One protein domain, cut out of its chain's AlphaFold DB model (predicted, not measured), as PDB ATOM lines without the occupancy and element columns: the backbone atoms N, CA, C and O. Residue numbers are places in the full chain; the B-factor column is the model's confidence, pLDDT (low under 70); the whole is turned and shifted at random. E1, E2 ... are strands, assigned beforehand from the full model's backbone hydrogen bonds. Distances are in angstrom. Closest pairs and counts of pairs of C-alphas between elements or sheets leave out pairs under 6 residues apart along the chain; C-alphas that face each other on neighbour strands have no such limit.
ATOM      1  N   PHE A  40     159.077 185.279 134.545       88.38
ATOM      2  CA  PHE A  40     157.798 185.398 133.847       88.38
ATOM      3  C   PHE A  40     157.950 185.233 132.336       88.38
ATOM      4  O   PHE A  40     158.923 185.700 131.752       88.38
ATOM      5  N   THR A  41     156.941 184.660 131.684       89.62
ATOM      6  CA  THR A  41     156.745 184.728 130.229       89.62
ATOM      7  C   THR A  41     155.642 185.735 129.917       89.62
ATOM      8  O   THR A  41     154.485 185.548 130.301       89.62
ATOM      9  N   ALA A  42     155.986 186.819 129.231       88.38
ATOM     10  CA  ALA A  42     155.061 187.871 128.840       88.38
ATOM     11  C   ALA A  42     154.515 187.666 127.421       88.38
ATOM     12  O   ALA A  42     155.221 187.166 126.546       88.38
ATOM     13  N   THR A  43     153.280 188.100 127.172       86.75
ATOM     14  CA  THR A  43     152.601 188.068 125.861       86.75
ATOM     15  C   THR A  43     151.902 189.399 125.587       86.75
ATOM     16  O   THR A  43     151.581 190.125 126.525       86.75
ATOM     17  N   LEU A  44     151.676 189.740 124.314       82.19
ATOM     18  CA  LEU A  44     150.981 190.967 123.889       82.19
ATOM     19  C   LEU A  44     149.576 190.656 123.344       82.19
ATOM     20  O   LEU A  44     149.326 189.565 122.828       82.19
ATOM     21  N   ASP A  45     148.659 191.623 123.426       74.56
ATOM     22  CA  ASP A  45     147.321 191.512 122.833       74.56
ATOM     23  C   ASP A  45     147.386 191.593 121.295       74.56
ATOM     24  O   ASP A  45     147.564 192.662 120.709       74.56
ATOM     25  N   ALA A  46     147.201 190.445 120.637       69.69
ATOM     26  CA  ALA A  46     147.254 190.298 119.181       69.69
ATOM     27  C   ALA A  46     146.150 191.055 118.406       69.69
ATOM     28  O   ALA A  46     146.152 191.033 117.176       69.69
ATOM     29  N   SER A  47     145.196 191.705 119.086       70.62
ATOM     30  CA  SER A  47     144.172 192.542 118.442       70.62
ATOM     31  C   SER A  47     144.598 194.001 118.212       70.62
ATOM     32  O   SER A  47     143.889 194.729 117.509       70.62
ATOM     33  N   ALA A  48     145.739 194.414 118.772       72.44
ATOM     34  CA  ALA A  48     146.255 195.778 118.701       72.44
ATOM     35  C   ALA A  48     146.885 196.136 117.335       72.44
ATOM     36  O   ALA A  48     147.340 195.268 116.592       72.44
ATOM     37  N   ALA A  49     146.943 197.432 117.019       71.31
ATOM     38  CA  ALA A  49     147.562 197.978 115.801       71.31
ATOM     39  C   ALA A  49     148.575 199.096 116.128       71.31
ATOM     40  O   ALA A  49     148.691 199.502 117.276       71.31
ATOM     41  N   THR A  50     149.293 199.651 115.148       65.75
ATOM     42  CA  THR A  50     150.069 200.899 115.340       65.75
ATOM     43  C   THR A  50     149.137 202.021 115.847       65.75
ATOM     44  O   THR A  50     148.034 202.136 115.309       65.75
ATOM     45  N   PRO A  51     149.507 202.844 116.856       64.31
ATOM     46  CA  PRO A  51     150.822 203.005 117.512       64.31
ATOM     47  C   PRO A  51     151.144 202.015 118.649       64.31
ATOM     48  O   PRO A  51     152.271 202.012 119.157       64.31
ATOM     49  N   PHE A  52     150.179 201.197 119.068       74.81
ATOM     50  CA  PHE A  52     150.297 200.242 120.173       74.81
ATOM     51  C   PHE A  52     151.400 199.190 119.884       74.81
ATOM     52  O   PHE A  52     151.704 198.904 118.723       74.81
ATOM     53  N   LYS A  53     152.047 198.616 120.914       74.12
ATOM     54  CA  LYS A  53     153.127 197.623 120.711       74.12
ATOM     55  C   LYS A  53     152.538 196.235 120.427       74.12
ATOM     56  O   LYS A  53     151.773 195.710 121.230       74.12
ATOM     57  N   THR A  54     152.894 195.659 119.277       75.19
ATOM     58  CA  THR A  54     152.282 194.434 118.715       75.19
ATOM     59  C   THR A  54     153.213 193.221 118.666       75.19
ATOM     60  O   THR A  54     152.757 192.117 118.383       75.19
ATOM     61  N   SER A  55     154.509 193.400 118.935       81.50
ATOM     62  CA  SER A  55     155.486 192.311 119.056       81.50
ATOM     63  C   SER A  55     156.609 192.673 120.030       81.50
ATOM     64  O   SER A  55     156.848 193.858 120.280       81.50
ATOM     65  N   TRP A  56     157.271 191.655 120.587       84.06
ATOM     66  CA  TRP A  56     158.492 191.820 121.385       84.06
ATOM     67  C   TRP A  56     159.749 191.786 120.503       84.06
ATOM     68  O   TRP A  56     159.792 191.079 119.492       84.06
ATOM     69  N   THR A  57     160.781 192.512 120.925       83.88
ATOM     70  CA  THR A  57     162.092 192.625 120.261       83.88
ATOM     71  C   THR A  57     163.261 192.429 121.232       83.88
ATOM     72  O   THR A  57     163.135 192.689 122.426       83.88
ATOM     73  N   ASP A  58     164.414 191.968 120.736       80.94
ATOM     74  CA  ASP A  58     165.630 191.846 121.554       80.94
ATOM     75  C   ASP A  58     166.029 193.202 122.155       80.94
ATOM     76  O   ASP A  58     166.062 194.223 121.468       80.94
ATOM     77  N   GLY A  59     166.337 193.208 123.454       81.12
ATOM     78  CA  GLY A  59     166.593 194.431 124.221       81.12
ATOM     79  C   GLY A  59     165.345 195.079 124.832       81.12
ATOM     80  O   GLY A  59     165.496 195.992 125.646       81.12
ATOM     81  N   ASP A  60     164.137 194.590 124.527       85.19
ATOM     82  CA  ASP A  60     162.909 195.021 125.199       85.19
ATOM     83  C   ASP A  60     163.017 194.863 126.717       85.19
ATOM     84  O   ASP A  60     163.508 193.854 127.231       85.19
ATOM     85  N   ALA A  61     162.498 195.850 127.446       84.56
ATOM     86  CA  ALA A  61     162.427 195.825 128.897       84.56
ATOM     87  C   ALA A  61     160.999 196.050 129.395       84.56
ATOM     88  O   ALA A  61     160.267 196.907 128.887       84.56
ATOM     89  N   ILE A  62     160.639 195.324 130.451       86.50
ATOM     90  CA  ILE A  62     159.472 195.625 131.276       86.50
ATOM     91  C   ILE A  62     159.938 196.216 132.602       86.50
ATOM     92  O   ILE A  62     160.975 195.837 133.154       86.50
ATOM     93  N   ARG A  63     159.143 197.135 133.139       85.25
ATOM     94  CA  ARG A  63     159.200 197.487 134.549       85.25
ATOM     95  C   ARG A  63     158.281 196.535 135.299       85.25
ATOM     96  O   ARG A  63     157.062 196.633 135.165       85.25
ATOM     97  N   LEU A  64     158.878 195.604 136.036       85.75
ATOM     98  CA  LEU A  64     158.186 194.646 136.889       85.75
ATOM     99  C   LEU A  64     158.051 195.238 138.297       85.75
ATOM    100  O   LEU A  64     158.972 195.877 138.807       85.75
ATOM    101  N   ILE A  65     156.901 195.024 138.924       84.75
ATOM    102  CA  ILE A  65     156.599 195.415 140.299       84.75
ATOM    103  C   ILE A  65     156.047 194.185 141.014       84.75
ATOM    104  O   ILE A  65     155.010 193.660 140.614       84.75
ATOM    105  N   GLY A  66     156.732 193.740 142.063       82.94
ATOM    106  CA  GLY A  66     156.258 192.712 142.983       82.94
ATOM    107  C   GLY A  66     155.656 193.377 144.211       82.94
ATOM    108  O   GLY A  66     156.243 194.310 144.762       82.94
ATOM    109  N   VAL A  67     154.479 192.921 144.626       81.69
ATOM    110  CA  VAL A  67     153.762 193.430 145.798       81.69
ATOM    111  C   VAL A  67     153.781 192.359 146.877       81.69
ATOM    112  O   VAL A  67     153.373 191.228 146.621       81.69
ATOM    113  N   LYS A  68     154.258 192.699 148.073       80.69
ATOM    114  CA  LYS A  68     154.403 191.785 149.207       80.69
ATOM    115  C   LYS A  68     153.896 192.460 150.474       80.69
ATOM    116  O   LYS A  68     154.367 193.546 150.805       80.69
ATOM    117  N   ASP A  69     152.913 191.855 151.141       78.38
ATOM    118  CA  ASP A  69     152.319 192.378 152.388       78.38
ATOM    119  C   ASP A  69     151.904 193.870 152.297       78.38
ATOM    120  O   ASP A  69     152.014 194.650 153.244       78.38
ATOM    121  N   GLY A  70     151.442 194.286 151.111       71.00
ATOM    122  CA  GLY A  70     151.024 195.658 150.801       71.00
ATOM    123  C   GLY A  70     152.144 196.634 150.410       71.00
ATOM    124  O   GLY A  70     151.834 197.730 149.945       71.00
ATOM    125  N   GLN A  71     153.422 196.267 150.532       75.50
ATOM    126  CA  GLN A  71     154.543 197.067 150.022       75.50
ATOM    127  C   GLN A  71     154.914 196.646 148.596       75.50
ATOM    128  O   GLN A  71     154.783 195.481 148.227       75.50
ATOM    129  N   SER A  72     155.375 197.594 147.776       78.62
ATOM    130  CA  SER A  72     155.742 197.350 146.377       78.62
ATOM    131  C   SER A  72     157.238 197.563 146.130       78.62
ATOM    132  O   SER A  72     157.804 198.601 146.469       78.62
ATOM    133  N   THR A  73     157.868 196.582 145.484       80.56
ATOM    134  CA  THR A  73     159.261 196.640 145.023       80.56
ATOM    135  C   THR A  73     159.262 196.614 143.500       80.56
ATOM    136  O   THR A  73     158.724 195.684 142.903       80.56
ATOM    137  N   SER A  74     159.858 197.624 142.856       81.94
ATOM    138  CA  SER A  74     159.923 197.715 141.389       81.94
ATOM    139  C   SER A  74     161.346 197.603 140.859       81.94
ATOM    140  O   SER A  74     162.236 198.294 141.357       81.94
ATOM    141  N   GLU A  75     161.527 196.863 139.773       85.19
ATOM    142  CA  GLU A  75     162.763 196.816 138.994       85.19
ATOM    143  C   GLU A  75     162.469 196.940 137.492       85.19
ATOM    144  O   GLU A  75     161.351 196.695 137.037       85.19
ATOM    145  N   THR A  76     163.484 197.283 136.700       85.12
ATOM    146  CA  THR A  76     163.398 197.214 135.234       85.12
ATOM    147  C   THR A  76     164.251 196.055 134.745       85.12
ATOM    148  O   THR A  76     165.468 196.038 134.968       85.12
ATOM    149  N   ILE A  77     163.621 195.093 134.077       86.56
ATOM    150  CA  ILE A  77     164.239 193.865 133.575       86.56
ATOM    151  C   ILE A  77     164.085 193.771 132.061       86.56
ATOM    152  O   ILE A  77     162.999 193.929 131.509       86.56
ATOM    153  N   THR A  78     165.216 193.543 131.401       88.88
ATOM    154  CA  THR A  78     165.314 193.265 129.967       88.88
ATOM    155  C   THR A  78     164.969 191.798 129.722       88.88
ATOM    156  O   THR A  78     165.199 190.964 130.601       88.88
ATOM    157  N   ALA A  79     164.420 191.481 128.553       86.56
ATOM    158  CA  ALA A  79     164.091 190.110 128.194       86.56
ATOM    159  C   ALA A  79     165.340 189.209 128.200       86.56
ATOM    160  O   ALA A  79     166.383 189.569 127.652       86.56
ATOM    161  N   SER A  80     165.226 188.031 128.816       80.50
ATOM    162  CA  SER A  80     166.244 186.972 128.822       80.50
ATOM    163  C   SER A  80     166.082 185.987 127.657       80.50
ATOM    164  O   SER A  80     167.040 185.305 127.294       80.50
ATOM    165  N   SER A  81     164.902 185.938 127.031       81.06
ATOM    166  CA  SER A  81     164.684 185.364 125.696       81.06
ATOM    167  C   SER A  81     163.484 186.028 125.015       81.06
ATOM    168  O   SER A  81     162.554 186.459 125.698       81.06
ATOM    169  N   VAL A  82     163.485 186.117 123.681       82.94
ATOM    170  CA  VAL A  82     162.428 186.792 122.910       82.94
ATOM    171  C   VAL A  82     161.962 185.942 121.729       82.94
ATOM    172  O   VAL A  82     162.749 185.327 121.014       82.94
ATOM    173  N   SER A  83     160.653 185.962 121.501       79.44
ATOM    174  CA  SER A  83     159.987 185.675 120.235       79.44
ATOM    175  C   SER A  83     159.004 186.813 119.942       79.44
ATOM    176  O   SER A  83     158.612 187.542 120.853       79.44
ATOM    177  N   SER A  84     158.544 186.964 118.699       75.56
ATOM    178  CA  SER A  84     157.645 188.073 118.341       75.56
ATOM    179  C   SER A  84     156.341 188.107 119.154       75.56
ATOM    180  O   SER A  84     155.824 189.191 119.408       75.56
ATOM    181  N   ALA A  85     155.825 186.952 119.591       77.00
ATOM    182  CA  ALA A  85     154.578 186.842 120.357       77.00
ATOM    183  C   ALA A  85     154.778 186.751 121.885       77.00
ATOM    184  O   ALA A  85     153.868 187.102 122.643       77.00
ATOM    185  N   SER A  86     155.944 186.291 122.352       83.44
ATOM    186  CA  SER A  86     156.245 186.156 123.783       83.44
ATOM    187  C   SER A  86     157.718 186.362 124.129       83.44
ATOM    188  O   SER A  86     158.600 185.953 123.376       83.44
ATOM    189  N   ALA A  87     157.984 186.940 125.299       87.56
ATOM    190  CA  ALA A  87     159.333 187.166 125.816       87.56
ATOM    191  C   ALA A  87     159.444 186.748 127.290       87.56
ATOM    192  O   ALA A  87     158.515 186.950 128.073       87.56
ATOM    193  N   THR A  88     160.577 186.160 127.671       88.25
ATOM    194  CA  THR A  88     160.872 185.754 129.053       88.25
ATOM    195  C   THR A  88     161.599 186.879 129.777       88.25
ATOM    196  O   THR A  88     162.520 187.474 129.226       88.25
ATOM    197  N   PHE A  89     161.217 187.149 131.021       89.94
ATOM    198  CA  PHE A  89     161.796 188.177 131.879       89.94
ATOM    199  C   PHE A  89     162.098 187.587 133.259       89.94
ATOM    200  O   PHE A  89     161.205 187.059 133.919       89.94
ATOM    201  N   THR A  90     163.348 187.701 133.706       87.62
ATOM    202  CA  THR A  90     163.812 187.211 135.015       87.62
ATOM    203  C   THR A  90     164.238 188.384 135.892       87.62
ATOM    204  O   THR A  90     164.968 189.267 135.440       87.62
ATOM    205  N   SER A  91     163.789 188.380 137.148       83.94
ATOM    206  CA  SER A  91     164.178 189.338 138.183       83.94
ATOM    207  C   SER A  91     165.692 189.356 138.400       83.94
ATOM    208  O   SER A  91     166.351 188.316 138.390       83.94
ATOM    209  N   LYS A  92     166.251 190.531 138.706       82.25
ATOM    210  CA  LYS A  92     167.656 190.692 139.125       82.25
ATOM    211  C   LYS A  92     167.888 190.294 140.592       82.25
ATOM    212  O   LYS A  92     168.955 190.561 141.137       82.25
ATOM    213  N   GLY A  93     166.899 189.669 141.236       76.88
ATOM    214  CA  GLY A  93     166.924 189.231 142.634       76.88
ATOM    215  C   GLY A  93     166.160 190.145 143.591       76.88
ATOM    216  O   GLY A  93     165.935 189.757 144.738       76.88
ATOM    217  N   SER A  94     165.734 191.323 143.124       79.31
ATOM    218  CA  SER A  94     164.953 192.298 143.898       79.31
ATOM    219  C   SER A  94     163.471 191.935 144.027       79.31
ATOM    220  O   SER A  94     162.822 192.413 144.953       79.31
ATOM    221  N   ILE A  95     162.936 191.096 143.133       84.75
ATOM    222  CA  ILE A  95     161.562 190.589 143.190       84.75
ATOM    223  C   ILE A  95     161.612 189.066 143.345       84.75
ATOM    224  O   ILE A  95     162.229 188.346 142.554       84.75
ATOM    225  N   LYS A  96     160.982 188.576 144.412       82.44
ATOM    226  CA  LYS A  96     160.971 187.168 144.817       82.44
ATOM    227  C   LYS A  96     159.691 186.480 144.356       82.44
ATOM    228  O   LYS A  96     158.680 187.142 144.157       82.44
ATOM    229  N   GLU A  97     159.738 185.158 144.193       83.31
ATOM    230  CA  GLU A  97     158.601 184.350 143.705       83.31
ATOM    231  C   GLU A  97     157.397 184.305 144.666       83.31
ATOM    232  O   GLU A  97     156.291 183.922 144.268       83.31
ATOM    233  N   ASP A  98     157.579 184.727 145.920       82.88
ATOM    234  CA  ASP A  98     156.565 184.697 146.972       82.88
ATOM    235  C   ASP A  98     155.764 186.009 147.137       82.88
ATOM    236  O   ASP A  98     154.919 186.083 148.040       82.88
ATOM    237  N   CYS A  99     155.991 187.017 146.282       82.75
ATOM    238  CA  CYS A  99     155.133 188.202 146.206       82.75
ATOM    239  C   CYS A  99     153.681 187.808 145.881       82.75
ATOM    240  O   CYS A  99     153.410 186.856 145.147       82.75
ATOM    241  N   ASP A 100     152.738 188.548 146.452       84.19
ATOM    242  CA  ASP A 100     151.313 188.226 146.443       84.19
ATOM    243  C   ASP A 100     150.630 188.652 145.132       84.19
ATOM    244  O   ASP A 100     149.745 187.954 144.628       84.19
ATOM    245  N   GLU A 101     151.103 189.746 144.527       86.25
ATOM    246  CA  GLU A 101     150.737 190.184 143.177       86.25
ATOM    247  C   GLU A 101     151.953 190.702 142.399       86.25
ATOM    248  O   GLU A 101     152.905 191.227 142.981       86.25
ATOM    249  N   TYR A 102     151.878 190.623 141.071       84.25
ATOM    250  CA  TYR A 102     152.842 191.212 140.147       84.25
ATOM    251  C   TYR A 102     152.136 192.104 139.130       84.25
ATOM    252  O   TYR A 102     151.125 191.715 138.539       84.25
ATOM    253  N   TYR A 103     152.712 193.276 138.886       84.31
ATOM    254  CA  TYR A 103     152.296 194.218 137.850       84.31
ATOM    255  C   TYR A 103     153.476 194.461 136.917       84.31
ATOM    256  O   TYR A 103     154.612 194.584 137.375       84.31
ATOM    257  N   ALA A 104     153.222 194.553 135.617       83.44
ATOM    258  CA  ALA A 104     154.264 194.848 134.647       83.44
ATOM    259  C   ALA A 104     153.801 195.858 133.597       83.44
ATOM    260  O   ALA A 104     152.683 195.787 133.087       83.44
ATOM    261  N   PHE A 105     154.702 196.777 133.261       83.06
ATOM    262  CA  PHE A 105     154.518 197.819 132.253       83.06
ATOM    263  C   PHE A 105     155.669 197.749 131.248       83.06
ATOM    264  O   PHE A 105     156.807 197.484 131.635       83.06
ATOM    265  N   ILE A 106     155.411 197.996 129.964       80.06
ATOM    266  CA  ILE A 106     156.487 198.080 128.962       80.06
ATOM    267  C   ILE A 106     157.292 199.352 129.260       80.06
ATOM    268  O   ILE A 106     156.700 200.425 129.389       80.06
ATOM    269  N   ALA A 107     158.620 199.261 129.400       73.38
ATOM    270  CA  ALA A 107     159.434 200.361 129.939       73.38
ATOM    271  C   ALA A 107     159.356 201.656 129.099       73.38
ATOM    272  O   ALA A 107     159.431 202.752 129.649       73.38
ATOM    273  N   GLU A 108     159.118 201.531 127.788       69.31
ATOM    274  CA  GLU A 108     158.860 202.637 126.847       69.31
ATOM    275  C   GLU A 108     157.640 203.513 127.215       69.31
ATOM    276  O   GLU A 108     157.549 204.651 126.762       69.31
ATOM    277  N   THR A 109     156.701 203.018 128.031       64.44
ATOM    278  CA  THR A 109     155.442 203.723 128.369       64.44
ATOM    279  C   THR A 109     155.587 204.788 129.465       64.44
ATOM    280  O   THR A 109     154.591 205.339 129.921       64.44
ATOM    281  N   GLY A 110     156.812 205.088 129.911       60.69
ATOM    282  CA  GLY A 110     157.083 206.223 130.803       60.69
ATOM    283  C   GLY A 110     156.588 206.069 132.249       60.69
ATOM    284  O   GLY A 110     156.546 207.054 132.982       60.69
ATOM    285  N   VAL A 111     156.209 204.866 132.697       64.19
ATOM    286  CA  VAL A 111     155.754 204.629 134.083       64.19
ATOM    287  C   VAL A 111     156.931 204.780 135.058       64.19
ATOM    288  O   VAL A 111     157.784 203.895 135.202       64.19
ATOM    289  N   SER A 112     156.985 205.928 135.735       57.31
ATOM    290  CA  SER A 112     158.097 206.358 136.591       57.31
ATOM    291  C   SER A 112     157.932 205.933 138.057       57.31
ATOM    292  O   SER A 112     158.937 205.704 138.738       57.31
ATOM    293  N   GLY A 113     156.698 205.692 138.507       60.03
ATOM    294  CA  GLY A 113     156.376 205.103 139.809       60.03
ATOM    295  C   GLY A 113     154.977 204.484 139.823       60.03
ATOM    296  O   GLY A 113     154.101 204.903 139.071       60.03
ATOM    297  N   CYS A 114     154.769 203.469 140.660       59.34
ATOM    298  CA  CYS A 114     153.490 202.777 140.807       59.34
ATOM    299  C   CYS A 114     153.360 202.239 142.233       59.34
ATOM    300  O   CYS A 114     154.064 201.301 142.596       59.34
ATOM    301  N   ASP A 115     152.436 202.806 143.005       61.88
ATOM    302  CA  ASP A 115     151.925 202.207 144.235       61.88
ATOM    303  C   ASP A 115     150.514 201.647 143.952       61.88
ATOM    304  O   ASP A 115     149.628 202.418 143.564       61.88
ATOM    305  N   PRO A 116     150.273 200.331 144.127       56.91
ATOM    306  CA  PRO A 116     148.948 199.730 143.967       56.91
ATOM    307  C   PRO A 116     147.860 200.359 144.852       56.91
ATOM    308  O   PRO A 116     146.694 200.362 144.459       56.91
ATOM    309  N   ALA A 117     148.217 200.897 146.026       55.88
ATOM    310  CA  ALA A 117     147.265 201.506 146.949       55.88
ATOM    311  C   ALA A 117     146.948 202.966 146.575       55.88
ATOM    312  O   ALA A 117     145.786 203.313 146.321       55.88
ATOM    313  N   SER A 118     147.962 203.839 146.514       56.53
ATOM    314  CA  SER A 118     147.753 205.281 146.325       56.53
ATOM    315  C   SER A 118     147.603 205.708 144.864       56.53
ATOM    316  O   SER A 118     146.517 206.152 144.493       56.53
ATOM    317  N   SER A 119     148.642 205.620 144.025       58.66
ATOM    318  CA  SER A 119     148.672 206.266 142.702       58.66
ATOM    319  C   SER A 119     149.771 205.729 141.772       58.66
ATOM    320  O   SER A 119     150.752 205.127 142.211       58.66
ATOM    321  N   TRP A 120     149.600 205.963 140.468       62.84
ATOM    322  CA  TRP A 120     150.586 205.664 139.426       62.84
ATOM    323  C   TRP A 120     151.056 206.974 138.783       62.84
ATOM    324  O   TRP A 120     150.237 207.859 138.538       62.84
ATOM    325  N   THR A 121     152.346 207.073 138.465       59.19
ATOM    326  CA  THR A 121     152.952 208.263 137.853       59.19
ATOM    327  C   THR A 121     153.563 207.907 136.503       59.19
ATOM    328  O   THR A 121     154.452 207.058 136.416       59.19
ATOM    329  N   VAL A 122     153.129 208.604 135.453       58.88
ATOM    330  CA  VAL A 122     153.730 208.563 134.111       58.88
ATOM    331  C   VAL A 122     154.529 209.852 133.913       58.88
ATOM    332  O   VAL A 122     154.025 210.937 134.196       58.88
ATOM    333  N   SER A 123     155.797 209.764 133.503       54.41
ATOM    334  CA  SER A 123     156.666 210.937 133.349       54.41
ATOM    335  C   SER A 123     156.459 211.642 132.010       54.41
ATOM    336  O   SER A 123     156.935 211.179 130.978       54.41
ATOM    337  N   SER A 124     155.855 212.833 132.046       51.16
ATOM    338  CA  SER A 124     155.697 213.729 130.886       51.16
ATOM    339  C   SER A 124     157.018 214.240 130.286       51.16
ATOM    340  O   SER A 124     157.026 214.778 129.183       51.16
ATOM    341  N   SER A 125     158.145 214.071 130.985       48.00
ATOM    342  CA  SER A 125     159.494 214.417 130.509       48.00
ATOM    343  C   SER A 125     160.123 213.380 129.571       48.00
ATOM    344  O   SER A 125     161.172 213.644 128.987       48.00
ATOM    345  N   THR A 126     159.497 212.213 129.410       45.72
ATOM    346  CA  THR A 126     159.839 211.220 128.386       45.72
ATOM    347  C   THR A 126     158.670 211.109 127.424       45.72
ATOM    348  O   THR A 126     157.589 210.697 127.832       45.72
ATOM    349  N   SER A 127     158.883 211.436 126.149       46.62
ATOM    350  CA  SER A 127     157.880 211.268 125.097       46.62
ATOM    351  C   SER A 127     157.643 209.779 124.823       46.62
ATOM    352  O   SER A 127     158.254 209.193 123.927       46.62
ATOM    353  N   SER A 128     156.771 209.156 125.616       49.56
ATOM    354  CA  SER A 128     156.242 207.819 125.364       49.56
ATOM    355  C   SER A 128     155.312 207.889 124.153       49.56
ATOM    356  O   SER A 128     154.107 208.100 124.286       49.56
ATOM    357  N   THR A 129     155.879 207.704 122.959       51.03
ATOM    358  CA  THR A 129     155.205 207.714 121.641       51.03
ATOM    359  C   THR A 129     154.261 206.520 121.423       51.03
ATOM    360  O   THR A 129     153.962 206.131 120.292       51.03
ATOM    361  N   ARG A 130     153.825 205.884 122.517       58.19
ATOM    362  CA  ARG A 130     152.970 204.702 122.566       58.19
ATOM    363  C   ARG A 130     152.088 204.743 123.810       58.19
ATOM    364  O   ARG A 130     152.533 205.068 124.908       58.19
ATOM    365  N   SER A 131     150.853 204.309 123.611       64.50
ATOM    366  CA  SER A 131     149.866 203.931 124.623       64.50
ATOM    367  C   SER A 131     150.417 203.101 125.790       64.50
ATOM    368  O   SER A 131     151.237 202.201 125.589       64.50
ATOM    369  N   ILE A 132     149.842 203.283 126.980       70.19
ATOM    370  CA  ILE A 132     150.125 202.446 128.152       70.19
ATOM    371  C   ILE A 132     149.584 201.022 127.931       70.19
ATOM    372  O   ILE A 132     148.381 200.819 127.735       70.19
ATOM    373  N   ALA A 133     150.485 200.041 128.014       74.00
ATOM    374  CA  ALA A 133     150.182 198.614 128.033       74.00
ATOM    375  C   ALA A 133     150.593 198.015 129.387       74.00
ATOM    376  O   ALA A 133     151.722 198.224 129.842       74.00
ATOM    377  N   VAL A 134     149.686 197.264 130.012       76.31
ATOM    378  CA  VAL A 134     149.843 196.715 131.367       76.31
ATOM    379  C   VAL A 134     149.515 195.224 131.409       76.31
ATOM    380  O   VAL A 134     148.582 194.762 130.747       76.31
ATOM    381  N   ALA A 135     150.264 194.479 132.216       80.38
ATOM    382  CA  ALA A 135     149.958 193.117 132.632       80.38
ATOM    383  C   ALA A 135     149.848 193.038 134.163       80.38
ATOM    384  O   ALA A 135     150.543 193.756 134.883       80.38
ATOM    385  N   LYS A 136     149.009 192.124 134.655       84.50
ATOM    386  CA  LYS A 136     148.918 191.748 136.072       84.50
ATOM    387  C   LYS A 136     148.830 190.228 136.196       84.50
ATOM    388  O   LYS A 136     148.098 189.601 135.433       84.50
ATOM    389  N   CYS A 137     149.498 189.652 137.192       81.31
ATOM    390  CA  CYS A 137     149.232 188.289 137.651       81.31
ATOM    391  C   CYS A 137     149.360 188.166 139.181       81.31
ATOM    392  O   CYS A 137     149.833 189.081 139.850       81.31
ATOM    393  N   GLY A 138     148.890 187.053 139.745       80.38
ATOM    394  CA  GLY A 138     148.964 186.777 141.186       80.38
ATOM    395  C   GLY A 138     150.161 185.909 141.583       80.38
ATOM    396  O   GLY A 138     150.895 185.409 140.726       80.38
ATOM    397  N   LYS A 139     150.308 185.698 142.894       79.31
ATOM    398  CA  LYS A 139     151.255 184.773 143.533       79.31
ATOM    399  C   LYS A 139     151.373 183.428 142.808       79.31
ATOM    400  O   LYS A 139     150.365 182.796 142.499       79.31
ATOM    401  N   GLY A 140     152.604 182.982 142.556       75.12
ATOM    402  CA  GLY A 140     152.887 181.710 141.877       75.12
ATOM    403  C   GLY A 140     152.561 181.659 140.375       75.12
ATOM    404  O   GLY A 140     152.784 180.622 139.754       75.12
ATOM    405  N   SER A 141     152.061 182.740 139.764       80.19
ATOM    406  CA  SER A 141     151.950 182.836 138.302       80.19
ATOM    407  C   SER A 141     153.294 183.203 137.679       80.19
ATOM    408  O   SER A 141     153.929 184.159 138.106       80.19
ATOM    409  N   SER A 142     153.668 182.513 136.603       82.12
ATOM    410  CA  SER A 142     154.845 182.804 135.774       82.12
ATOM    411  C   SER A 142     154.480 183.391 134.401       82.12
ATOM    412  O   SER A 142     155.261 183.299 133.455       82.12
ATOM    413  N   THR A 143     153.292 183.996 134.249       87.62
ATOM    414  CA  THR A 143     152.837 184.595 132.975       87.62
ATOM    415  C   THR A 143     152.282 186.013 133.121       87.62
ATOM    416  O   THR A 143     151.604 186.320 134.101       87.62
ATOM    417  N   LEU A 144     152.567 186.872 132.132       87.12
ATOM    418  CA  LEU A 144     152.208 188.298 132.104       87.12
ATOM    419  C   LEU A 144     151.551 188.688 130.767       87.12
ATOM    420  O   LEU A 144     152.228 189.031 129.799       87.12
ATOM    421  N   SER A 145     150.219 188.663 130.712       85.94
ATOM    422  CA  SER A 145     149.458 189.035 129.510       85.94
ATOM    423  C   SER A 145     149.232 190.549 129.438       85.94
ATOM    424  O   SER A 145     148.398 191.083 130.170       85.94
ATOM    425  N   PHE A 146     149.955 191.238 128.557       82.56
ATOM    426  CA  PHE A 146     149.863 192.686 128.368       82.56
ATOM    427  C   PHE A 146     148.652 193.080 127.521       82.56
ATOM    428  O   PHE A 146     148.465 192.586 126.407       82.56
ATOM    429  N   ARG A 147     147.868 194.038 128.020       76.19
ATOM    430  CA  ARG A 147     146.777 194.692 127.286       76.19
ATOM    431  C   ARG A 147     146.944 196.204 127.305       76.19
ATOM    432  O   ARG A 147     147.404 196.777 128.291       76.19
ATOM    433  N   ASN A 148     146.534 196.845 126.217       75.25
ATOM    434  CA  ASN A 148     146.404 198.297 126.147       75.25
ATOM    435  C   ASN A 148     145.171 198.743 126.945       75.25
ATOM    436  O   ASN A 148     144.186 198.010 126.997       75.25
ATOM    437  N   ILE A 149     145.222 199.927 127.560       71.69
ATOM    438  CA  ILE A 149     144.106 200.453 128.376       71.69
ATOM    439  C   ILE A 149     143.217 201.471 127.639       71.69
ATOM    440  O   ILE A 149     142.181 201.871 128.163       71.69
TER     441      ILE A 149
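This is residues 40 to 149 of the 1222 residues of the protein "Gram-positive anchor" of Alistipes sp. CAG:514 (UniProt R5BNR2). A closed barrel of seven strands, E1 to E5 with E8 and E9, makes the body, and a small hairpin of two short strands, E6 and E7, lies outside its wall on the side of E2 and E5. The long link of residues 45 to 60 lies at one end of the barrel. The printed part has 110 residues, with no named helix and nine strands, E1 to E9 in chain order, and its class is all strand. Round the ring run E1, E4, E3, E2, E5, E8, E9 and back to E1, mixed in direction, while E6 and E7 are antiparallel. The whole is compact, with a radius of gyration of the C-alphas of 13.2 A and spans of 38 by 30 by 22 A.

In the barrel, E2, residues 61 to 68, and E3, residues 71 to 82, form an antiparallel hairpin at 144 degrees, with N 64 and O 75 2.9 A apart. E3 bends by 55 degrees at residue 78, and its pairing is staggered: residues 71 to 78 pair with E2 and 79 to 82 with E4, residues 86 to 90. E3 and E4 are a hairpin too, with N 88 and O 81 at 2.8 A. E2, E3 and E4 form a meander, each strand the antiparallel neighbour of the one before. On the other side of E4 is E1, residues 40 to 44, antiparallel, with N 42 and O 87 at 2.8 A. On the other side of E2 is E5, residues 101 to 106, antiparallel, with N 65 and O 103 at 2.8 A. E1 to E4 and E2 to E5 are each a Greek key, a meander of three plus a fourth strand, the first strand being the antiparallel neighbour of the fourth. E8, residues 133 to 138, is antiparallel to E5, with N 104 and O 135 at 2.9 A, and forms a hairpin with E9, residues 143 to 148, where N 134 and O 147 are 2.9 A apart. E9 closes the ring, parallel to E1 at 28 degrees, with N 146 and O 43 at 2.8 A. Outside the ring, E6, residues 111 to 114, and E7, residues 120 to 122, form a hairpin with N 112 and O 121 at 2.9 A. The closest C-alphas of E5 and E6, those of Phe 105 and Val 111, are 7.2 A apart; E5 and E7 are apart.

E1 begins at C-alpha 40 (157.798, 185.398, 133.847). E3 is the longest strand, 30.0 A from C-alpha 71 (154.543, 197.067, 150.022) to C-alpha 82; E2 is 22.2 A long. E9 ends at C-alpha 148 (146.404, 198.297, 126.147).

The C-alphas farthest apart, those of Thr 50 and Asp 69, are 38.1 A apart. The printed part has no cut, and E1 to E2 is a long link. Residue 46, residues 50 to 51 and residues 108 to 131 have pLDDT under 70.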